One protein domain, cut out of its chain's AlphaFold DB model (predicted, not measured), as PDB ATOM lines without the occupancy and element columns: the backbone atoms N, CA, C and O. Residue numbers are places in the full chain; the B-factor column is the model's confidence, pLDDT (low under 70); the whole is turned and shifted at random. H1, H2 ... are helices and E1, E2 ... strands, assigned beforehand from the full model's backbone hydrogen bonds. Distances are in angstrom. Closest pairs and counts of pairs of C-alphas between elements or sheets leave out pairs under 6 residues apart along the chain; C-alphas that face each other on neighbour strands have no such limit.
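This is residues 205 to 372 of the 561 residues of an uncharacterized protein of Aphanomyces astaci (UniProt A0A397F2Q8). What shape do these atoms make? Two strongly twisted sheets lie partly face to face as an uneven sandwich, with the five-strand sheet E1 E9 E8 E3 E6 curled like part of a barrel toward the four-strand sheet E2 E7 E4 E5. The short helices H2 and H3 sit together at one end, H1 lies by the four-strand sheet, and residues 222 to 231 stick out. What is it made of? The printed part has 168 residues, under half of them in named elements, in the order H1 E1 H2 E2 E3 E4 E5 E6 E7 H3 E8 E9; the class is mostly strand, the first sheet mixed and the second antiparallel. It is compact, with a radius of gyration of the C-alphas of 17.2 A and spans of 50 by 38 by 29 A.

Where do the first elements lie? H1 is residues 215 to 218, from C-alpha 215 at (39.850, 46.205, 17.730); E1 is 233 to 239, 20.1 A long, H2 241 to 244 and E2 254 to 260, 20.2 A. What follows? E3 is residues 267 to 272, E4 278 to 287, 26.7 A long, E5 292 to 295, E6 303 to 306 and E7 311 to 318, 23.3 A. Where does the last element end? After H3, residues 320 to 325, come E8, 334 to 342, 27.0 A, and E9, 349 to 358, 30.0 A, ending at C-alpha 358 at (12.306, 58.368, 34.788).

Where are the helices? H1 is on the sheet E2 E7 E4 E5 but only grazes it; its closest C-alphas to E2 are Tyr 218 and Val 257, 6.4 A. H2 is only just on the other sheet, with 5 pairs of C-alphas within 10 A, and only grazes it; H2 and H3 only just touch, with 3 pairs within 8 A, the closest C-alphas being Leu 244 and Arg 324, 5.4 A. In H3 every O i to N i+4 pair is within hydrogen-bond range, while H1 and H2 are too short for one. How are the strands joined? E1 and E9 are parallel, with N 237 and O 355 2.7 A apart; E8 is antiparallel to E9, its hairpin partner, with N 352 and O 338 2.8 A apart, and to E3, with N 270 and O 341 2.9 A apart. E3 and E6 are antiparallel, N 269 and O 304 2.8 A apart. In the second sheet E7 is antiparallel to E2, N 256 and O 314 2.9 A apart, and to E4, N 313 and O 284 2.9 A apart; the hairpin E4 and E5 has N 285 and O 294 2.9 A apart. How do the sheets meet? E4 is near E6 and E8, and the closest C-alphas of E7 and E9 are Pro 318 and Phe 356, 7.5 A.

How large is it? The two C-alphas farthest apart, Val 245 and Thr 264, are 51.2 A apart, and the printed part has no cut. Which link is long? H1 to E1 is a long link of 14 residues. Where is confidence low? The mean pLDDT of the printed part is 78.5, and residues 221 to 232 and 359 to 372 are among those under 70.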
ATOM      1  N   ILE A 205      27.920  43.733  27.233       87.88
ATOM      2  CA  ILE A 205      27.541  45.149  27.151       87.88
ATOM      3  C   ILE A 205      28.814  45.990  27.060       87.88
ATOM      4  O   ILE A 205      29.691  45.892  27.923       87.88
ATOM      5  N   ALA A 206      28.911  46.837  26.038       88.62
ATOM      6  CA  ALA A 206      30.038  47.744  25.878       88.62
ATOM      7  C   ALA A 206      29.976  48.878  26.914       88.62
ATOM      8  O   ALA A 206      28.914  49.449  27.172       88.62
ATOM      9  N   ARG A 207      31.129  49.241  27.492       83.50
ATOM     10  CA  ARG A 207      31.233  50.390  28.417       83.50
ATOM     11  C   ARG A 207      31.136  51.735  27.701       83.50
ATOM     12  O   ARG A 207      30.652  52.704  28.274       83.50
ATOM     13  N   HIS A 208      31.612  51.774  26.463       85.56
ATOM     14  CA  HIS A 208      31.636  52.943  25.594       85.56
ATOM     15  C   HIS A 208      31.163  52.531  24.205       85.56
ATOM     16  O   HIS A 208      31.140  51.340  23.894       85.56
ATOM     17  N   GLN A 209      30.807  53.504  23.369       89.75
ATOM     18  CA  GLN A 209      30.479  53.239  21.974       89.75
ATOM     19  C   GLN A 209      31.675  52.571  21.268       89.75
ATOM     20  O   GLN A 209      32.753  53.174  21.209       89.75
ATOM     21  N   PRO A 210      31.515  51.345  20.736       91.12
ATOM     22  CA  PRO A 210      32.573  50.691  19.982       91.12
ATOM     23  C   PRO A 210      32.921  51.507  18.738       91.12
ATOM     24  O   PRO A 210      32.034  51.971  18.021       91.12
ATOM     25  N   THR A 211      34.215  51.703  18.492       89.12
ATOM     26  CA  THR A 211      34.697  52.504  17.363       89.12
ATOM     27  C   THR A 211      34.982  51.579  16.181       89.12
ATOM     28  O   THR A 211      35.817  50.679  16.328       89.12
ATOM     29  N   PRO A 212      34.348  51.792  15.010       86.69
ATOM     30  CA  PRO A 212      34.598  50.990  13.818       86.69
ATOM     31  C   PRO A 212      36.093  50.879  13.497       86.69
ATOM     32  O   PRO A 212      36.789  51.884  13.359       86.69
ATOM     33  N   GLY A 213      36.599  49.650  13.406       78.50
ATOM     34  CA  GLY A 213      37.988  49.347  13.044       78.50
ATOM     35  C   GLY A 213      38.981  49.424  14.205       78.50
ATOM     36  O   GLY A 213      40.141  49.048  14.042       78.50
ATOM     37  N   HIS A 214      38.553  49.843  15.400       84.88
ATOM     38  CA  HIS A 214      39.402  49.842  16.585       84.88
ATOM     39  C   HIS A 214      39.183  48.563  17.397       84.88
ATOM     40  O   HIS A 214      38.326  48.520  18.281       84.88
ATOM     41  N   ALA A 215      39.987  47.531  17.119       79.88
ATOM     42  CA  ALA A 215      39.850  46.205  17.730       79.88
ATOM     43  C   ALA A 215      39.716  46.248  19.264       79.88
ATOM     44  O   ALA A 215      38.843  45.582  19.813       79.88
ATOM     45  N   ALA A 216      40.503  47.097  19.941       82.25
ATOM     46  CA  ALA A 216      40.474  47.272  21.396       82.25
ATOM     47  C   ALA A 216      39.089  47.679  21.946       82.25
ATOM     48  O   ALA A 216      38.758  47.318  23.072       82.25
ATOM     49  N   SER A 217      38.257  48.368  21.154       83.75
ATOM     50  CA  SER A 217      36.905  48.784  21.566       83.75
ATOM     51  C   SER A 217      35.873  47.652  21.597       83.75
ATOM     52  O   SER A 217      34.804  47.823  22.178       83.75
ATOM     53  N   TYR A 218      36.191  46.500  21.001       83.69
ATOM     54  CA  TYR A 218      35.329  45.314  20.980       83.69
ATOM     55  C   TYR A 218      35.655  44.311  22.082       83.69
ATOM     56  O   TYR A 218      34.962  43.301  22.224       83.69
ATOM     57  N   HIS A 219      36.753  44.522  22.808       79.94
ATOM     58  CA  HIS A 219      37.141  43.593  23.851       79.94
ATOM     59  C   HIS A 219      36.245  43.755  25.064       79.94
ATOM     60  O   HIS A 219      35.924  44.864  25.495       79.94
ATOM     61  N   GLU A 220      35.903  42.605  25.634       70.25
ATOM     62  CA  GLU A 220      35.251  42.564  26.921       70.25
ATOM     63  C   GLU A 220      36.111  43.331  27.934       70.25
ATOM     64  O   GLU A 220      37.337  43.155  27.963       70.25
ATOM     65  N   PRO A 221      35.514  44.210  28.752       59.22
ATOM     66  CA  PRO A 221      36.280  44.905  29.763       59.22
ATOM     67  C   PRO A 221      36.935  43.871  30.673       59.22
ATOM     68  O   PRO A 221      36.237  43.007  31.196       59.22
ATOM     69  N   ALA A 222      38.247  43.980  30.896       46.66
ATOM     70  CA  ALA A 222      38.952  43.168  31.880       46.66
ATOM     71  C   ALA A 222      38.392  43.474  33.283       46.66
ATOM     72  O   ALA A 222      38.880  44.347  34.000       46.66
ATOM     73  N   ALA A 223      37.294  42.823  33.650       43.38
ATOM     74  CA  ALA A 223      36.854  42.712  35.024       43.38
ATOM     75  C   ALA A 223      37.636  41.548  35.647       43.38
ATOM     76  O   ALA A 223      37.897  40.558  34.960       43.38
ATOM     77  N   PRO A 224      38.048  41.647  36.921       35.75
ATOM     78  CA  PRO A 224      38.653  40.511  37.596       35.75
ATOM     79  C   PRO A 224      37.673  39.338  37.507       35.75
ATOM     80  O   PRO A 224      36.487  39.507  37.788       35.75
ATOM     81  N   TYR A 225      38.177  38.187  37.059       39.62
ATOM     82  CA  TYR A 225      37.471  36.908  37.040       39.62
ATOM     83  C   TYR A 225      36.647  36.752  38.338       39.62
ATOM     84  O   TYR A 225      37.217  36.481  39.389       39.62
ATOM     85  N   PHE A 226      35.323  36.950  38.226       45.69
ATOM     86  CA  PHE A 226      34.250  36.743  39.221       45.69
ATOM     87  C   PHE A 226      34.364  37.536  40.541       45.69
ATOM     88  O   PHE A 226      35.256  37.277  41.347       45.69
ATOM     89  N   PRO A 227      33.445  38.495  40.818       35.50
ATOM     90  CA  PRO A 227      32.064  38.165  41.224       35.50
ATOM     91  C   PRO A 227      30.977  39.144  40.714       35.50
ATOM     92  O   PRO A 227      29.843  39.101  41.179       35.50
ATOM     93  N   SER A 228      31.304  40.053  39.787       35.31
ATOM     94  CA  SER A 228      30.457  41.218  39.477       35.31
ATOM     95  C   SER A 228      29.957  41.312  38.036       35.31
ATOM     96  O   SER A 228      29.387  42.342  37.678       35.31
ATOM     97  N   GLN A 229      30.156  40.295  37.188       39.16
ATOM     98  CA  GLN A 229      29.308  40.216  35.997       39.16
ATOM     99  C   GLN A 229      27.878  40.010  36.508       39.16
ATOM    100  O   GLN A 229      27.649  39.045  37.247       39.16
ATOM    101  N   PRO A 230      26.930  40.910  36.193       42.09
ATOM    102  CA  PRO A 230      25.556  40.679  36.578       42.09
ATOM    103  C   PRO A 230      25.154  39.331  35.981       42.09
ATOM    104  O   PRO A 230      25.386  39.059  34.806       42.09
ATOM    105  N   THR A 231      24.574  38.475  36.820       49.44
ATOM    106  CA  THR A 231      23.987  37.172  36.467       49.44
ATOM    107  C   THR A 231      23.047  37.253  35.258       49.44
ATOM    108  O   THR A 231      22.759  36.237  34.637       49.44
ATOM    109  N   PHE A 232      22.627  38.471  34.908       60.41
ATOM    110  CA  PHE A 232      21.871  38.835  33.728       60.41
ATOM    111  C   PHE A 232      22.573  39.941  32.935       60.41
ATOM    112  O   PHE A 232      22.982  40.959  33.495       60.41
ATOM    113  N   LEU A 233      22.620  39.800  31.609       74.75
ATOM    114  CA  LEU A 233      22.907  40.928  30.727       74.75
ATOM    115  C   LEU A 233      21.736  41.910  30.843       74.75
ATOM    116  O   LEU A 233      20.621  41.599  30.440       74.75
ATOM    117  N   GLY A 234      21.965  43.072  31.452       80.69
ATOM    118  CA  GLY A 234      20.925  44.063  31.709       80.69
ATOM    119  C   GLY A 234      21.362  45.473  31.335       80.69
ATOM    120  O   GLY A 234      22.430  45.925  31.742       80.69
ATOM    121  N   MET A 235      20.526  46.194  30.594       84.75
ATOM    122  CA  MET A 235      20.743  47.589  30.226       84.75
ATOM    123  C   MET A 235      19.627  48.462  30.783       84.75
ATOM    124  O   MET A 235      18.502  48.440  30.295       84.75
ATOM    125  N   GLY A 236      19.965  49.261  31.796       86.19
ATOM    126  CA  GLY A 236      19.072  50.290  32.325       86.19
ATOM    127  C   GLY A 236      19.313  51.647  31.678       86.19
ATOM    128  O   GLY A 236      20.440  52.138  31.681       86.19
ATOM    129  N   PHE A 237      18.270  52.258  31.143       86.81
ATOM    130  CA  PHE A 237      18.241  53.612  30.612       86.81
ATOM    131  C   PHE A 237      17.585  54.524  31.647       86.81
ATOM    132  O   PHE A 237      16.464  54.281  32.093       86.81
ATOM    133  N   MET A 238      18.309  55.562  32.051       84.19
ATOM    134  CA  MET A 238      17.847  56.531  33.039       84.19
ATOM    135  C   MET A 238      17.728  57.882  32.355       84.19
ATOM    136  O   MET A 238      18.684  58.335  31.729       84.19
ATOM    137  N   ALA A 239      16.579  58.529  32.498       81.25
ATOM    138  CA  ALA A 239      16.380  59.892  32.027       81.25
ATOM    139  C   ALA A 239      15.549  60.683  33.044       81.25
ATOM    140  O   ALA A 239      14.768  60.085  33.784       81.25
ATOM    141  N   PRO A 240      15.691  62.012  33.123       77.94
ATOM    142  CA  PRO A 240      14.736  62.845  33.844       77.94
ATOM    143  C   PRO A 240      13.334  62.715  33.236       77.94
ATOM    144  O   PRO A 240      13.192  62.568  32.022       77.94
ATOM    145  N   GLU A 241      12.290  62.840  34.058       78.00
ATOM    146  CA  GLU A 241      10.902  62.776  33.573       78.00
ATOM    147  C   GLU A 241      10.592  63.857  32.520       78.00
ATOM    148  O   GLU A 241       9.766  63.640  31.638       78.00
ATOM    149  N   SER A 242      11.333  64.971  32.511       77.31
ATOM    150  CA  SER A 242      11.225  66.018  31.487       77.31
ATOM    151  C   SER A 242      11.466  65.516  30.057       77.31
ATOM    152  O   SER A 242      10.870  66.053  29.125       77.31
ATOM    153  N   VAL A 243      12.269  64.458  29.867       79.19
ATOM    154  CA  VAL A 243      12.509  63.836  28.546       79.19
ATOM    155  C   VAL A 243      11.225  63.209  27.979       79.19
ATOM    156  O   VAL A 243      11.085  63.049  26.766       79.19
ATOM    157  N   LEU A 244      10.251  62.902  28.840       76.75
ATOM    158  CA  LEU A 244       8.959  62.326  28.466       76.75
ATOM    159  C   LEU A 244       7.858  63.377  28.234       76.75
ATOM    160  O   LEU A 244       6.763  63.012  27.816       76.75
ATOM    161  N   VAL A 245       8.114  64.661  28.499       74.19
ATOM    162  CA  VAL A 245       7.073  65.710  28.500       74.19
ATOM    163  C   VAL A 245       7.239  66.721  27.350       74.19
ATOM    164  O   VAL A 245       6.311  67.473  27.068       74.19
ATOM    165  N   GLY A 246       8.365  66.718  26.625       65.19
ATOM    166  CA  GLY A 246       8.594  67.622  25.485       65.19
ATOM    167  C   GLY A 246       9.468  67.040  24.368       65.19
ATOM    168  O   GLY A 246       9.879  65.883  24.429       65.19
ATOM    169  N   ASP A 247       9.774  67.869  23.364       60.97
ATOM    170  CA  ASP A 247      10.526  67.499  22.145       60.97
ATOM    171  C   ASP A 247      12.059  67.504  22.301       60.97
ATOM    172  O   ASP A 247      12.783  67.184  21.363       60.97
ATOM    173  N   GLY A 248      12.585  67.845  23.478       56.75
ATOM    174  CA  GLY A 248      14.022  68.017  23.697       56.75
ATOM    175  C   GLY A 248      14.593  67.026  24.700       56.75
ATOM    176  O   GLY A 248      14.542  67.268  25.905       56.75
ATOM    177  N   GLY A 249      15.174  65.934  24.213       68.38
ATOM    178  CA  GLY A 249      16.011  65.053  25.022       68.38
ATOM    179  C   GLY A 249      16.385  63.792  24.261       68.38
ATOM    180  O   GLY A 249      15.507  62.998  23.937       68.38
ATOM    181  N   GLU A 250      17.673  63.606  23.990       74.81
ATOM    182  CA  GLU A 250      18.207  62.333  23.508       74.81
ATOM    183  C   GLU A 250      18.703  61.511  24.697       74.81
ATOM    184  O   GLU A 250      19.254  62.045  25.661       74.81
ATOM    185  N   ILE A 251      18.477  60.201  24.637       84.31
ATOM    186  CA  ILE A 251      19.091  59.251  25.560       84.31
ATOM    187  C   ILE A 251      20.207  58.556  24.800       84.31
ATOM    188  O   ILE A 251      19.971  58.006  23.721       84.31
ATOM    189  N   ASP A 252      21.397  58.549  25.394       87.00
ATOM    190  CA  ASP A 252      22.542  57.854  24.826       87.00
ATOM    191  C   ASP A 252      22.205  56.390  24.546       87.00
ATOM    192  O   ASP A 252      21.661  55.657  25.383       87.00
ATOM    193  N   ALA A 253      22.552  55.959  23.336       91.62
ATOM    194  CA  ALA A 253      22.417  54.570  22.956       91.62
ATOM    195  C   ALA A 253      23.359  53.698  23.787       91.62
ATOM    196  O   ALA A 253      24.472  54.099  24.137       91.62
ATOM    197  N   LYS A 254      22.936  52.463  24.033       92.25
ATOM    198  CA  LYS A 254      23.804  51.427  24.591       92.25
ATOM    199  C   LYS A 254      24.155  50.420  23.520       92.25
ATOM    200  O   LYS A 254      23.411  50.244  22.557       92.25
ATOM    201  N   PHE A 255      25.303  49.776  23.690       92.62
ATOM    202  CA  PHE A 255      25.845  48.880  22.685       92.62
ATOM    203  C   PHE A 255      26.084  47.493  23.269       92.62
ATOM    204  O   PHE A 255      26.631  47.350  24.364       92.62
ATOM    205  N   LEU A 256      25.685  46.474  22.514       92.62
ATOM    206  CA  LEU A 256      26.074  45.090  22.743       92.62
ATOM    207  C   LEU A 256      27.137  44.707  21.726       92.62
ATOM    208  O   LEU A 256      27.026  45.044  20.548       92.62
ATOM    209  N   VAL A 257      28.135  43.964  22.178       92.75
ATOM    210  CA  VAL A 257      29.190  43.430  21.324       92.75
ATOM    211  C   VAL A 257      29.096  41.917  21.357       92.75
ATOM    212  O   VAL A 257      29.183  41.289  22.413       92.75
ATOM    213  N   MET A 258      28.897  41.346  20.177       92.50
ATOM    214  CA  MET A 258      28.790  39.920  19.947       92.50
ATOM    215  C   MET A 258      29.983  39.445  19.137       92.50
ATOM    216  O   MET A 258      30.198  39.922  18.029       92.50
ATOM    217  N   LYS A 259      30.723  38.467  19.649       91.88
ATOM    218  CA  LYS A 259      31.879  37.886  18.967       91.88
ATOM    219  C   LYS A 259      31.654  36.408  18.691       91.88
ATOM    220  O   LYS A 259      31.293  35.667  19.605       91.88
ATOM    221  N   ASN A 260      31.949  35.965  17.469       92.75
ATOM    222  CA  ASN A 260      32.137  34.542  17.198       92.75
ATOM    223  C   ASN A 260      33.481  34.106  17.802       92.75
ATOM    224  O   ASN A 260      34.548  34.485  17.326       92.75
ATOM    225  N   ALA A 261      33.436  33.340  18.887       87.75
ATOM    226  CA  ALA A 261      34.610  32.870  19.613       87.75
ATOM    227  C   ALA A 261      35.351  31.737  18.883       87.75
ATOM    228  O   ALA A 261      36.492  31.424  19.226       87.75
ATOM    229  N   THR A 262      34.726  31.120  17.876       84.31
ATOM    230  CA  THR A 262      35.323  30.007  17.134       84.31
ATOM    231  C   THR A 262      36.147  30.485  15.942       84.31
ATOM    232  O   THR A 262      35.853  31.503  15.318       84.31
ATOM    233  N   GLN A 263      37.187  29.714  15.613       85.19
ATOM    234  CA  GLN A 263      38.056  29.952  14.452       85.19
ATOM    235  C   GLN A 263      37.694  29.084  13.237       85.19
ATOM    236  O   GLN A 263      38.263  29.255  12.166       85.19
ATOM    237  N   THR A 264      36.760  28.144  13.394       85.69
ATOM    238  CA  THR A 264      36.523  27.073  12.416       85.69
ATOM    239  C   THR A 264      35.107  27.037  11.857       85.69
ATOM    240  O   THR A 264      34.872  26.338  10.876       85.69
ATOM    241  N   ALA A 265      34.153  27.738  12.473       88.06
ATOM    242  CA  ALA A 265      32.749  27.636  12.107       88.06
ATOM    243  C   ALA A 265      32.045  28.990  12.137       88.06
ATOM    244  O   ALA A 265      32.320  29.853  12.971       88.06
ATOM    245  N   ASN A 266      31.066  29.129  11.251       91.31
ATOM    246  CA  ASN A 266      30.225  30.312  11.185       91.31
ATOM    247  C   ASN A 266      29.171  30.255  12.287       91.31
ATOM    248  O   ASN A 266      28.601  29.193  12.562       91.31
ATOM    249  N   ALA A 267      28.908  31.397  12.915       90.44
ATOM    250  CA  ALA A 267      27.801  31.550  13.843       90.44
ATOM    251  C   ALA A 267      26.611  32.161  13.101       90.44
ATOM    252  O   ALA A 267      26.725  33.209  12.466       90.44
ATOM    253  N   HIS A 268      25.466  31.494  13.185       91.06
ATOM    254  CA  HIS A 268      24.189  32.019  12.719       91.06
ATOM    255  C   HIS A 268      23.380  32.373  13.955       91.06
ATOM    256  O   HIS A 268      23.091  31.491  14.759       91.06
ATOM    257  N   VAL A 269      23.050  33.646  14.131       90.75
ATOM    258  CA  VAL A 269      22.398  34.136  15.343       90.75
ATOM    259  C   VAL A 269      21.049  34.728  14.987       90.75
ATOM    260  O   VAL A 269      20.994  35.684  14.218       90.75
ATOM    261  N   ALA A 270      19.970  34.176  15.538       90.62
ATOM    262  CA  ALA A 270      18.651  34.793  15.456       90.62
ATOM    263  C   ALA A 270      18.477  35.800  16.593       90.62
ATOM    264  O   ALA A 270      18.846  35.533  17.736       90.62
ATOM    265  N   ILE A 271      17.901  36.950  16.264       90.44
ATOM    266  CA  ILE A 271      17.618  38.046  17.184       90.44
ATOM    267  C   ILE A 271      16.101  38.158  17.275       90.44
ATOM    268  O   ILE A 271      15.433  38.433  16.274       90.44
ATOM    269  N   ARG A 272      15.556  37.918  18.464       89.38
ATOM    270  CA  ARG A 272      14.136  38.080  18.776       89.38
ATOM    271  C   ARG A 272      13.978  39.333  19.623       89.38
ATOM    272  O   ARG A 272      14.567  39.432  20.697       89.38
ATOM    273  N   ASN A 273      13.242  40.301  19.094       86.19
ATOM    274  CA  ASN A 273      12.953  41.549  19.778       86.19
ATOM    275  C   ASN A 273      11.456  41.839  19.671       86.19
ATOM    276  O   ASN A 273      11.014  42.445  18.697       86.19
ATOM    277  N   ASP A 274      10.713  41.418  20.687       81.56
ATOM    278  CA  ASP A 274       9.293  41.747  20.842       81.56
ATOM    279  C   ASP A 274       9.097  42.995  21.725       81.56
ATOM    280  O   ASP A 274       7.994  43.277  22.193       81.56
ATOM    281  N   SER A 275      10.176  43.756  21.958       84.94
ATOM    282  CA  SER A 275      10.140  45.025  22.678       84.94
ATOM    283  C   SER A 275       9.326  46.065  21.915       84.94
ATOM    284  O   SER A 275       9.566  46.331  20.737       84.94
ATOM    285  N   MET A 276       8.396  46.705  22.620       85.62
ATOM    286  CA  MET A 276       7.674  47.872  22.125       85.62
ATOM    287  C   MET A 276       8.489  49.152  22.318       85.62
ATOM    288  O   MET A 276       8.388  50.074  21.513       85.62
ATOM    289  N   PHE A 277       9.260  49.248  23.402       89.69
ATOM    290  CA  PHE A 277       9.864  50.507  23.841       89.69
ATOM    291  C   PHE A 277      11.360  50.620  23.570       89.69
ATOM    292  O   PHE A 277      11.944  51.654  23.903       89.69
ATOM    293  N   PHE A 278      11.992  49.612  22.974       91.25
ATOM    294  CA  PHE A 278      13.410  49.635  22.645       91.25
ATOM    295  C   PHE A 278      13.666  49.164  21.214       91.25
ATOM    296  O   PHE A 278      13.363  48.036  20.820       91.25
ATOM    297  N   ASP A 279      14.327  50.033  20.460       90.38
ATOM    298  CA  ASP A 279      14.762  49.751  19.103       90.38
ATOM    299  C   ASP A 279      16.141  49.087  19.135       90.38
ATOM    300  O   ASP A 279      17.056  49.540  19.835       90.38
ATOM    301  N   VAL A 280      16.299  48.028  18.340       89.38
ATOM    302  CA  VAL A 280      17.552  47.283  18.179       89.38
ATOM    303  C   VAL A 280      17.970  47.356  16.727       89.38
ATOM    304  O   VAL A 280      17.221  46.965  15.838       89.38
ATOM    305  N   ALA A 281      19.188  47.818  16.484       89.50
ATOM    306  CA  ALA A 281      19.769  47.839  15.152       89.50
ATOM    307  C   ALA A 281      21.187  47.279  15.191       89.50
ATOM    308  O   ALA A 281      21.933  47.516  16.141       89.50
ATOM    309  N   THR A 282      21.586  46.570  14.141       90.75
ATOM    310  CA  THR A 282      23.008  46.305  13.908       90.75
ATOM    311  C   THR A 282      23.670  47.637  13.561       90.75
ATOM    312  O   THR A 282      23.225  48.329  12.652       90.75
ATOM    313  N   ASP A 283      24.695  48.025  14.309       91.38
ATOM    314  CA  ASP A 283      25.446  49.256  14.061       91.38
ATOM    315  C   ASP A 283      26.506  49.002  12.983       91.38
ATOM    316  O   ASP A 283      26.493  49.621  11.919       91.38
ATOM    317  N   HIS A 284      27.367  48.012  13.216       92.12
ATOM    318  CA  HIS A 284      28.351  47.544  12.246       92.12
ATOM    319  C   HIS A 284      28.800  46.112  12.552       92.12
ATOM    320  O   HIS A 284      28.634  45.606  13.667       92.12
ATOM    321  N   ILE A 285      29.394  45.464  11.553       92.62
ATOM    322  CA  ILE A 285      30.070  44.173  11.688       92.62
ATOM    323  C   ILE A 285      31.545  44.368  11.343       92.62
ATOM    324  O   ILE A 285      31.884  44.797  10.242       92.62
ATOM    325  N   PHE A 286      32.427  44.049  12.286       92.62
ATOM    326  CA  PHE A 286      33.863  43.973  12.062       92.62
ATOM    327  C   PHE A 286      34.228  42.572  11.560       92.62
ATOM    328  O   PHE A 286      34.008  41.572  12.252       92.62
ATOM    329  N   ARG A 287      34.794  42.518  10.353       92.44
ATOM    330  CA  ARG A 287      35.250  41.294   9.694       92.44
ATOM    331  C   ARG A 287      36.689  41.009  10.086       92.44
ATOM    332  O   ARG A 287      37.601  41.731   9.677       92.44
ATOM    333  N   ALA A 288      36.915  39.947  10.852       87.88
ATOM    334  CA  ALA A 288      38.247  39.655  11.385       87.88
ATOM    335  C   ALA A 288      39.252  39.278  10.285       87.88
ATOM    336  O   ALA A 288      40.428  39.617  10.387       87.88
ATOM    337  N   ALA A 289      38.785  38.614   9.224       87.62
ATOM    338  CA  ALA A 289      39.630  38.166   8.119       87.62
ATOM    339  C   ALA A 289      40.204  39.323   7.281       87.62
ATOM    340  O   ALA A 289      41.343  39.249   6.827       87.62
ATOM    341  N   THR A 290      39.423  40.383   7.064       86.81
ATOM    342  CA  THR A 290      39.798  41.530   6.219       86.81
ATOM    343  C   THR A 290      40.188  42.766   7.026       86.81
ATOM    344  O   THR A 290      40.755  43.702   6.470       86.81
ATOM    345  N   GLY A 291      39.869  42.804   8.324       85.38
ATOM    346  CA  GLY A 291      40.037  43.986   9.171       85.38
ATOM    347  C   GLY A 291      39.094  45.139   8.808       85.38
ATOM    348  O   GLY A 291      39.328  46.273   9.222       85.38
ATOM    349  N   THR A 292      38.046  44.879   8.021       88.19
ATOM    350  CA  THR A 292      37.106  45.899   7.540       88.19
ATOM    351  C   THR A 292      35.847  45.950   8.395       88.19
ATOM    352  O   THR A 292      35.438  44.955   8.990       88.19
ATOM    353  N   CYS A 293      35.204  47.117   8.434       88.12
ATOM    354  CA  CYS A 293      33.876  47.273   9.020       88.12
ATOM    355  C   CYS A 293      32.831  47.408   7.920       88.12
ATOM    356  O   CYS A 293      32.961  48.250   7.034       88.12
ATOM    357  N   GLU A 294      31.785  46.602   8.015       87.19
ATOM    358  CA  GLU A 294      30.587  46.721   7.197       87.19
ATOM    359  C   GLU A 294      29.519  47.430   8.029       87.19
ATOM    360  O   GLU A 294      29.143  46.956   9.105       87.19
ATOM    361  N   ALA A 295      29.041  48.580   7.550       77.94
ATOM    362  CA  ALA A 295      27.833  49.182   8.098       77.94
ATOM    363  C   ALA A 295      26.650  48.252   7.799       77.94
ATOM    364  O   ALA A 295      26.574  47.660   6.718       77.94
ATOM    365  N   ALA A 296      25.733  48.102   8.753       67.50
ATOM    366  CA  ALA A 296      24.540  47.307   8.504       67.50
ATOM    367  C   ALA A 296      23.687  47.960   7.405       67.50
ATOM    368  O   ALA A 296      23.475  49.172   7.419       67.50
ATOM    369  N   GLY A 297      23.187  47.159   6.460       60.03
ATOM    370  CA  GLY A 297      22.164  47.623   5.522       60.03
ATOM    371  C   GLY A 297      20.888  48.031   6.265       60.03
ATOM    372  O   GLY A 297      20.598  47.503   7.335       60.03
ATOM    373  N   GLU A 298      20.100  48.938   5.684       52.22
ATOM    374  CA  GLU A 298      18.886  49.524   6.290       52.22
ATOM    375  C   GLU A 298      17.748  48.515   6.585       52.22
ATOM    376  O   GLU A 298      16.700  48.889   7.103       52.22
ATOM    377  N   GLY A 299      17.937  47.224   6.293       56.28
ATOM    378  CA  GLY A 299      16.980  46.160   6.585       56.28
ATOM    379  C   GLY A 299      17.398  45.325   7.793       56.28
ATOM    380  O   GLY A 299      18.332  44.528   7.713       56.28
ATOM    381  N   TRP A 300      16.669  45.442   8.903       59.62
ATOM    382  CA  TRP A 300      16.789  44.500  10.013       59.62
ATOM    383  C   TRP A 300      16.162  43.156   9.620       59.62
ATOM    384  O   TRP A 300      14.961  43.046   9.399       59.62
ATOM    385  N   THR A 301      16.985  42.113   9.524       61.28
ATOM    386  CA  THR A 301      16.574  40.768   9.080       61.28
ATOM    387  C   THR A 301      16.275  39.799  10.229       61.28
ATOM    388  O   THR A 301      16.053  38.615   9.984       61.28
ATOM    389  N   GLY A 302      16.322  40.248  11.491       78.50
ATOM    390  CA  GLY A 302      16.172  39.376  12.666       78.50
ATOM    391  C   GLY A 302      17.237  38.273  12.785       78.50
ATOM    392  O   GLY A 302      17.089  37.373  13.607       78.50
ATOM    393  N   MET A 303      18.297  38.304  11.968       85.12
ATOM    394  CA  MET A 303      19.330  37.272  11.932       85.12
ATOM    395  C   MET A 303      20.674  37.845  11.473       85.12
ATOM    396  O   MET A 303      20.733  38.651  10.547       85.12
ATOM    397  N   VAL A 304      21.763  37.388  12.088       89.12
ATOM    398  CA  VAL A 304      23.135  37.793  11.760       89.12
ATOM    399  C   VAL A 304      24.000  36.559  11.523       89.12
ATOM    400  O   VAL A 304      23.944  35.592  12.280       89.12
ATOM    401  N   LYS A 305      24.814  36.601  10.464       91.06
ATOM    402  CA  LYS A 305      25.849  35.602  10.182       91.06
ATOM    403  C   LYS A 305      27.224  36.196  10.484       91.06
ATOM    404  O   LYS A 305      27.602  37.208   9.890       91.06
ATOM    405  N   LEU A 306      27.963  35.545  11.374       91.75
ATOM    406  CA  LEU A 306      29.333  35.891  11.739       91.75
ATOM    407  C   LEU A 306      30.277  34.806  11.225       91.75
ATOM    408  O   LEU A 306      30.133  33.635  11.591       91.75
ATOM    409  N   GLU A 307      31.241  35.191  10.392       93.19
ATOM    410  CA  GLU A 307      32.358  34.319  10.023       93.19
ATOM    411  C   GLU A 307      33.263  34.102  11.260       93.19
ATOM    412  O   GLU A 307      33.027  34.691  12.328       93.19
ATOM    413  N   PRO A 308      34.263  33.209  11.204       92.62
ATOM    414  CA  PRO A 308      35.102  32.932  12.359       92.62
ATOM    415  C   PRO A 308      35.810  34.193  12.860       92.62
ATOM    416  O   PRO A 308      36.404  34.935  12.084       92.62
ATOM    417  N   SER A 309      35.778  34.419  14.175       91.06
ATOM    418  CA  SER A 309      36.327  35.615  14.842       91.06
ATOM    419  C   SER A 309      35.664  36.965  14.521       91.06
ATOM    420  O   SER A 309      36.087  37.966  15.103       91.06
ATOM    421  N   ASP A 310      34.627  37.013  13.677       93.50
ATOM    422  CA  ASP A 310      33.875  38.245  13.407       93.50
ATOM    423  C   ASP A 310      33.200  38.801  14.668       93.50
ATOM    424  O   ASP A 310      32.855  38.068  15.608       93.50
ATOM    425  N   VAL A 311      32.964  40.115  14.652       93.25
ATOM    426  CA  VAL A 311      32.287  40.844  15.726       93.25
ATOM    427  C   VAL A 311      31.113  41.640  15.160       93.25
ATOM    428  O   VAL A 311      31.305  42.467  14.276       93.25
ATOM    429  N   ALA A 312      29.910  41.442  15.693       93.50
ATOM    430  CA  ALA A 312      28.768  42.324  15.464       93.50
ATOM    431  C   ALA A 312      28.567  43.269  16.647       93.50
ATOM    432  O   ALA A 312      28.599  42.855  17.808       93.50
ATOM    433  N   VAL A 313      28.302  44.534  16.337       93.94
ATOM    434  CA  VAL A 313      27.918  45.551  17.311       93.94
ATOM    435  C   VAL A 313      26.450  45.888  17.105       93.94
ATOM    436  O   VAL A 313      26.041  46.255  16.004       93.94
ATOM    437  N   PHE A 314      25.658  45.785  18.167       93.06
ATOM    438  CA  PHE A 314      24.245  46.149  18.169       93.06
ATOM    439  C   PHE A 314      24.041  47.418  18.974       93.06
ATOM    440  O   PHE A 314      24.540  47.533  20.091       93.06
ATOM    441  N   ARG A 315      23.278  48.350  18.420       93.06
ATOM    442  CA  ARG A 315      22.881  49.599  19.054       93.06
ATOM    443  C   ARG A 315      21.449  49.488  19.548       93.06
ATOM    444  O   ARG A 315      20.563  49.092  18.793       93.06
ATOM    445  N   ILE A 316      21.237  49.876  20.800       93.12
ATOM    446  CA  ILE A 316      19.948  49.787  21.481       93.12
ATOM    447  C   ILE A 316      19.570  51.163  22.004       93.12
ATOM    448  O   ILE A 316      20.364  51.816  22.692       93.12
ATOM    449  N   ARG A 317      18.363  51.610  21.653       92.44
ATOM    450  CA  ARG A 317      17.833  52.929  22.013       92.44
ATOM    451  C   ARG A 317      16.408  52.810  22.547       92.44
ATOM    452  O   ARG A 317      15.625  52.060  21.973       92.44
ATOM    453  N   PRO A 318      16.042  53.559  23.598       91.81
ATOM    454  CA  PRO A 318      14.646  53.699  23.982       91.81
ATOM    455  C   PRO A 318      13.874  54.446  22.891       91.81
ATOM    456  O   PRO A 318      14.290  55.523  22.457       91.81
ATOM    457  N   ASN A 319      12.727  53.909  22.492       90.94
ATOM    458  CA  ASN A 319      11.791  54.580  21.608       90.94
ATOM    459  C   ASN A 319      11.009  55.623  22.419       90.94
ATOM    460  O   ASN A 319       9.976  55.340  23.033       90.94
ATOM    461  N   LEU A 320      11.547  56.844  22.466       89.00
ATOM    462  CA  LEU A 320      10.974  57.937  23.251       89.00
ATOM    463  C   LEU A 320       9.549  58.278  22.816       89.00
ATOM    464  O   LEU A 320       8.718  58.601  23.659       89.00
ATOM    465  N   GLU A 321       9.240  58.172  21.527       89.00
ATOM    466  CA  GLU A 321       7.900  58.448  21.017       89.00
ATOM    467  C   GLU A 321       6.868  57.477  21.609       89.00
ATOM    468  O   GLU A 321       5.844  57.906  22.149       89.00
ATOM    469  N   LEU A 322       7.157  56.173  21.574       88.75
ATOM    470  CA  LEU A 322       6.281  55.147  22.139       88.75
ATOM    471  C   LEU A 322       6.230  55.213  23.668       88.75
ATOM    472  O   LEU A 322       5.146  55.068  24.238       88.75
ATOM    473  N   LEU A 323       7.353  55.499  24.334       87.50
ATOM    474  CA  LEU A 323       7.397  55.696  25.788       87.50
ATOM    475  C   LEU A 323       6.498  56.853  26.241       87.50
ATOM    476  O   LEU A 323       5.790  56.716  27.242       87.50
ATOM    477  N   ARG A 324       6.492  57.969  25.497       86.06
ATOM    478  CA  ARG A 324       5.620  59.129  25.753       86.06
ATOM    479  C   ARG A 324       4.156  58.794  25.499       86.06
ATOM    480  O   ARG A 324       3.324  59.000  26.380       86.06
ATOM    481  N   LYS A 325       3.848  58.223  24.328       86.50
ATOM    482  CA  LYS A 325       2.478  57.836  23.938       86.50
ATOM    483  C   LYS A 325       1.832  56.884  24.945       86.50
ATOM    484  O   LYS A 325       0.643  57.004  25.220       86.50
ATOM    485  N   ASN A 326       2.616  55.979  25.529       83.50
ATOM    486  CA  ASN A 326       2.127  54.956  26.453       83.50
ATOM    487  C   ASN A 326       2.468  55.245  27.926       83.50
ATOM    488  O   ASN A 326       2.363  54.346  28.757       83.50
ATOM    489  N   ARG A 327       2.837  56.484  28.294       80.44
ATOM    490  CA  ARG A 327       3.233  56.861  29.670       80.44
ATOM    491  C   ARG A 327       2.230  56.448  30.751       80.44
ATOM    492  O   ARG A 327       2.629  56.151  31.872       80.44
ATOM    493  N   GLN A 328       0.941  56.419  30.416       76.69
ATOM    494  CA  GLN A 328      -0.142  56.025  31.325       76.69
ATOM    495  C   GLN A 328      -0.190  54.512  31.618       76.69
ATOM    496  O   GLN A 328      -0.875  54.098  32.551       76.69
ATOM    497  N   GLN A 329       0.495  53.679  30.827       71.62
ATOM    498  CA  GLN A 329       0.467  52.214  30.947       71.62
ATOM    499  C   GLN A 329       1.523  51.666  31.916       71.62
ATOM    500  O   GLN A 329       1.453  50.496  32.295       71.62
ATOM    501  N   TRP A 330       2.491  52.490  32.324       72.00
ATOM    502  CA  TRP A 330       3.597  52.081  33.182       72.00
ATOM    503  C   TRP A 330       3.822  53.071  34.326       72.00
ATOM    504  O   TRP A 330       3.760  54.285  34.143       72.00
ATOM    505  N   GLU A 331       4.070  52.546  35.527       66.88
ATOM    506  CA  GLU A 331       4.154  53.359  36.746       66.88
ATOM    507  C   GLU A 331       5.560  53.927  36.964       66.88
ATOM    508  O   GLU A 331       5.780  55.130  36.811       66.88
ATOM    509  N   HIS A 332       6.515  53.053  37.308       71.81
ATOM    510  CA  HIS A 332       7.855  53.449  37.749       71.81
ATOM    511  C   HIS A 332       8.955  53.142  36.738       71.81
ATOM    512  O   HIS A 332       9.929  53.879  36.659       71.81
ATOM    513  N   SER A 333       8.831  52.064  35.969       79.19
ATOM    514  CA  SER A 333       9.786  51.756  34.908       79.19
ATOM    515  C   SER A 333       9.167  50.816  33.888       79.19
ATOM    516  O   SER A 333       8.329  49.987  34.243       79.19
ATOM    517  N   VAL A 334       9.676  50.860  32.668       81.31
ATOM    518  CA  VAL A 334       9.431  49.838  31.651       81.31
ATOM    519  C   VAL A 334      10.505  48.763  31.767       81.31
ATOM    520  O   VAL A 334      11.675  49.098  31.954       81.31
ATOM    521  N   LYS A 335      10.122  47.484  31.671       81.88
ATOM    522  CA  LYS A 335      11.048  46.345  31.635       81.88
ATOM    523  C   LYS A 335      10.678  45.399  30.498       81.88
ATOM    524  O   LYS A 335       9.609  44.804  30.531       81.88
ATOM    525  N   GLU A 336      11.592  45.222  29.559       86.81
ATOM    526  CA  GLU A 336      11.456  44.331  28.401       86.81
ATOM    527  C   GLU A 336      12.747  43.519  28.233       86.81
ATOM    528  O   GLU A 336      13.630  43.559  29.098       86.81
ATOM    529  N   HIS A 337      12.871  42.760  27.150       87.94
ATOM    530  CA  HIS A 337      14.096  42.042  26.818       87.94
ATOM    531  C   HIS A 337      14.256  41.823  25.319       87.94
ATOM    532  O   HIS A 337      13.323  41.972  24.540       87.94
ATOM    533  N   ILE A 338      15.480  41.452  24.949       90.75
ATOM    534  CA  ILE A 338      15.851  40.955  23.624       90.75
ATOM    535  C   ILE A 338      16.534  39.611  23.824       90.75
ATOM    536  O   ILE A 338      17.349  39.469  24.743       90.75
ATOM    537  N   ALA A 339      16.262  38.655  22.947       91.00
ATOM    538  CA  ALA A 339      16.903  37.352  22.975       91.00
ATOM    539  C   ALA A 339      17.782  37.122  21.736       91.00
ATOM    540  O   ALA A 339      17.403  37.427  20.603       91.00
ATOM    541  N   PHE A 340      18.971  36.566  21.963       91.81
ATOM    542  CA  PHE A 340      19.918  36.170  20.922       91.81
ATOM    543  C   PHE A 340      20.127  34.664  20.990       91.81
ATOM    544  O   PHE A 340      20.604  34.168  22.008       91.81
ATOM    545  N   TYR A 341      19.825  33.949  19.911       91.62
ATOM    546  CA  TYR A 341      19.910  32.491  19.844       91.62
ATOM    547  C   TYR A 341      20.992  32.056  18.871       91.62
ATOM    548  O   TYR A 341      20.939  32.420  17.694       91.62
ATOM    549  N   ASN A 342      21.935  31.221  19.316       89.88
ATOM    550  CA  ASN A 342      22.776  30.493  18.377       89.88
ATOM    551  C   ASN A 342      21.918  29.457  17.639       89.88
ATOM    552  O   ASN A 342      21.470  28.458  18.205       89.88
ATOM    553  N   MET A 343      21.742  29.657  16.339       88.44
ATOM    554  CA  MET A 343      20.956  28.777  15.488       88.44
ATOM    555  C   MET A 343      21.617  27.431  15.242       88.44
ATOM    556  O   MET A 343      20.995  26.596  14.608       88.44
ATOM    557  N   LYS A 344      22.836  27.173  15.715       85.00
ATOM    558  CA  LYS A 344      23.401  25.817  15.764       85.00
ATOM    559  C   LYS A 344      22.995  25.071  17.035       85.00
ATOM    560  O   LYS A 344      22.768  23.866  16.992       85.00
ATOM    561  N   GLN A 345      22.881  25.784  18.155       85.31
ATOM    562  CA  GLN A 345      22.547  25.220  19.459       85.31
ATOM    563  C   GLN A 345      21.663  26.194  20.238       85.31
ATOM    564  O   GLN A 345      22.169  27.108  20.874       85.31
ATOM    565  N   PHE A 346      20.345  25.968  20.241       86.06
ATOM    566  CA  PHE A 346      19.378  26.887  20.869       86.06
ATOM    567  C   PHE A 346      19.588  27.074  22.379       86.06
ATOM    568  O   PHE A 346      19.319  28.146  22.910       86.06
ATOM    569  N   ALA A 347      20.147  26.065  23.060       83.50
ATOM    570  CA  ALA A 347      20.556  26.172  24.463       83.50
ATOM    571  C   ALA A 347      21.666  27.222  24.686       83.50
ATOM    572  O   ALA A 347      21.864  27.708  25.798       83.50
ATOM    573  N   GLU A 348      22.400  27.593  23.634       87.88
ATOM    574  CA  GLU A 348      23.291  28.741  23.643       87.88
ATOM    575  C   GLU A 348      22.527  30.008  23.237       87.88
ATOM    576  O   GLU A 348      22.638  30.500  22.113       87.88
ATOM    577  N   HIS A 349      21.770  30.562  24.179       89.44
ATOM    578  CA  HIS A 349      21.080  31.835  23.988       89.44
ATOM    579  C   HIS A 349      21.427  32.853  25.076       89.44
ATOM    580  O   HIS A 349      22.049  32.520  26.091       89.44
ATOM    581  N   TYR A 350      21.066  34.110  24.836       87.81
ATOM    582  CA  TYR A 350      21.275  35.225  25.752       87.81
ATOM    583  C   TYR A 350      20.012  36.068  25.834       87.81
ATOM    584  O   TYR A 350      19.555  36.571  24.811       87.81
ATOM    585  N   HIS A 351      19.491  36.261  27.044       86.62
ATOM    586  CA  HIS A 351      18.416  37.214  27.309       86.62
ATOM    587  C   HIS A 351      19.019  38.499  27.859       86.62
ATOM    588  O   HIS A 351      19.670  38.500  28.908       86.62
ATOM    589  N   VAL A 352      18.806  39.594  27.139       87.62
ATOM    590  CA  VAL A 352      19.259  40.920  27.537       87.62
ATOM    591  C   VAL A 352      18.073  41.689  28.091       87.62
ATOM    592  O   VAL A 352      17.194  42.103  27.343       87.62
ATOM    593  N   SER A 353      18.052  41.884  29.407       87.94
ATOM    594  CA  SER A 353      17.033  42.681  30.089       87.94
ATOM    595  C   SER A 353      17.195  44.151  29.722       87.94
ATOM    596  O   SER A 353      18.285  44.707  29.851       87.94
ATOM    597  N   LEU A 354      16.114  44.809  29.338       87.56
ATOM    598  CA  LEU A 354      16.074  46.241  29.080       87.56
ATOM    599  C   LEU A 354      15.200  46.900  30.127       87.56
ATOM    600  O   LEU A 354      14.116  46.405  30.433       87.56
ATOM    601  N   SER A 355      15.652  48.016  30.683       87.81
ATOM    602  CA  SER A 355      14.808  48.816  31.558       87.81
ATOM    603  C   SER A 355      14.917  50.295  31.256       87.81
ATOM    604  O   SER A 355      15.982  50.787  30.905       87.81
ATOM    605  N   PHE A 356      13.814  51.018  31.405       87.06
ATOM    606  CA  PHE A 356      13.778  52.471  31.291       87.06
ATOM    607  C   PHE A 356      13.080  53.065  32.512       87.06
ATOM    608  O   PHE A 356      11.969  52.651  32.832       87.06
ATOM    609  N   THR A 357      13.727  54.012  33.202       83.69
ATOM    610  CA  THR A 357      13.213  54.620  34.445       83.69
ATOM    611  C   THR A 357      13.363  56.152  34.432       83.69
ATOM    612  O   THR A 357      14.482  56.650  34.254       83.69
ATOM    613  N   PRO A 358      12.280  56.915  34.678       76.19
ATOM    614  CA  PRO A 358      12.306  58.368  34.788       76.19
ATOM    615  C   PRO A 358      12.736  58.843  36.202       76.19
ATOM    616  O   PRO A 358      11.894  59.272  36.979       76.19
ATOM    617  N   SER A 359      14.039  58.802  36.550       68.25
ATOM    618  CA  SER A 359      14.676  59.285  37.826       68.25
ATOM    619  C   SER A 359      14.149  58.678  39.164       68.25
ATOM    620  O   SER A 359      13.106  58.047  39.177       68.25
ATOM    621  N   ASN A 360      14.743  58.774  40.372       49.66
ATOM    622  CA  ASN A 360      16.124  58.816  40.896       49.66
ATOM    623  C   ASN A 360      16.361  57.479  41.670       49.66
ATOM    624  O   ASN A 360      15.413  56.756  41.967       49.66
ATOM    625  N   THR A 361      17.614  57.155  41.996       46.50
ATOM    626  CA  THR A 361      18.195  55.916  42.585       46.50
ATOM    627  C   THR A 361      17.493  55.200  43.764       46.50
ATOM    628  O   THR A 361      17.979  54.161  44.205       46.50
ATOM    629  N   SER A 362      16.350  55.662  44.274       41.97
ATOM    630  CA  SER A 362      15.624  55.031  45.389       41.97
ATOM    631  C   SER A 362      14.605  53.962  44.973       41.97
ATOM    632  O   SER A 362      14.164  53.185  45.816       41.97
ATOM    633  N   SER A 363      14.240  53.873  43.692       41.38
ATOM    634  CA  SER A 363      13.193  52.946  43.221       41.38
ATOM    635  C   SER A 363      13.706  51.543  42.858       41.38
ATOM    636  O   SER A 363      12.939  50.720  42.366       41.38
ATOM    637  N   PHE A 364      14.983  51.230  43.117       41.72
ATOM    638  CA  PHE A 364      15.595  49.935  42.764       41.72
ATOM    639  C   PHE A 364      14.989  48.719  43.494       41.72
ATOM    640  O   PHE A 364      15.248  47.587  43.091       41.72
ATOM    641  N   TYR A 365      14.158  48.938  44.520       35.88
ATOM    642  CA  TYR A 365      13.553  47.878  45.337       35.88
ATOM    643  C   TYR A 365      12.052  47.664  45.111       35.88
ATOM    644  O   TYR A 365      11.473  46.774  45.732       35.88
ATOM    645  N   VAL A 366      11.409  48.430  44.224       35.47
ATOM    646  CA  VAL A 366       9.988  48.234  43.906       35.47
ATOM    647  C   VAL A 366       9.888  47.553  42.550       35.47
ATOM    648  O   VAL A 366      10.371  48.083  41.553       35.47
ATOM    649  N   ALA A 367       9.285  46.361  42.508       35.00
ATOM    650  CA  ALA A 367       8.941  45.703  41.253       35.00
ATOM    651  C   ALA A 367       7.957  46.617  40.490       35.00
ATOM    652  O   ALA A 367       6.825  46.786  40.939       35.00
ATOM    653  N   PRO A 368       8.374  47.247  39.381       37.78
ATOM    654  CA  PRO A 368       7.514  48.129  38.609       37.78
ATOM    655  C   PRO A 368       6.474  47.286  37.879       37.78
ATOM    656  O   PRO A 368       6.837  46.338  37.182       37.78
ATOM    657  N   GLN A 369       5.203  47.644  38.038       46.50
ATOM    658  CA  GLN A 369       4.088  47.009  37.352       46.50
ATOM    659  C   GLN A 369       3.768  47.839  36.107       46.50
ATOM    660  O   GLN A 369       3.366  49.000  36.187       46.50
ATOM    661  N   LEU A 370       3.989  47.260  34.929       50.78
ATOM    662  CA  LEU A 370       3.215  47.658  33.761       50.78
ATOM    663  C   LEU A 370       1.785  47.159  33.997       50.78
ATOM    664  O   LEU A 370       1.583  46.098  34.588       50.78
ATOM    665  N   ARG A 371       0.773  47.872  33.505       55.00
ATOM    666  CA  ARG A 371      -0.494  47.199  33.197       55.00
ATOM    667  C   ARG A 371      -0.190  46.312  31.988       55.00
ATOM    668  O   ARG A 371      -0.279  46.774  30.860       55.00
ATOM    669  N   GLU A 372       0.294  45.100  32.251       55.91
ATOM    670  CA  GLU A 372       0.976  44.150  31.347       55.91
ATOM    671  C   GLU A 372       0.145  43.670  30.131       55.91
ATOM    672  O   GLU A 372       0.385  42.589  29.618       55.91
TER     673      GLU A 372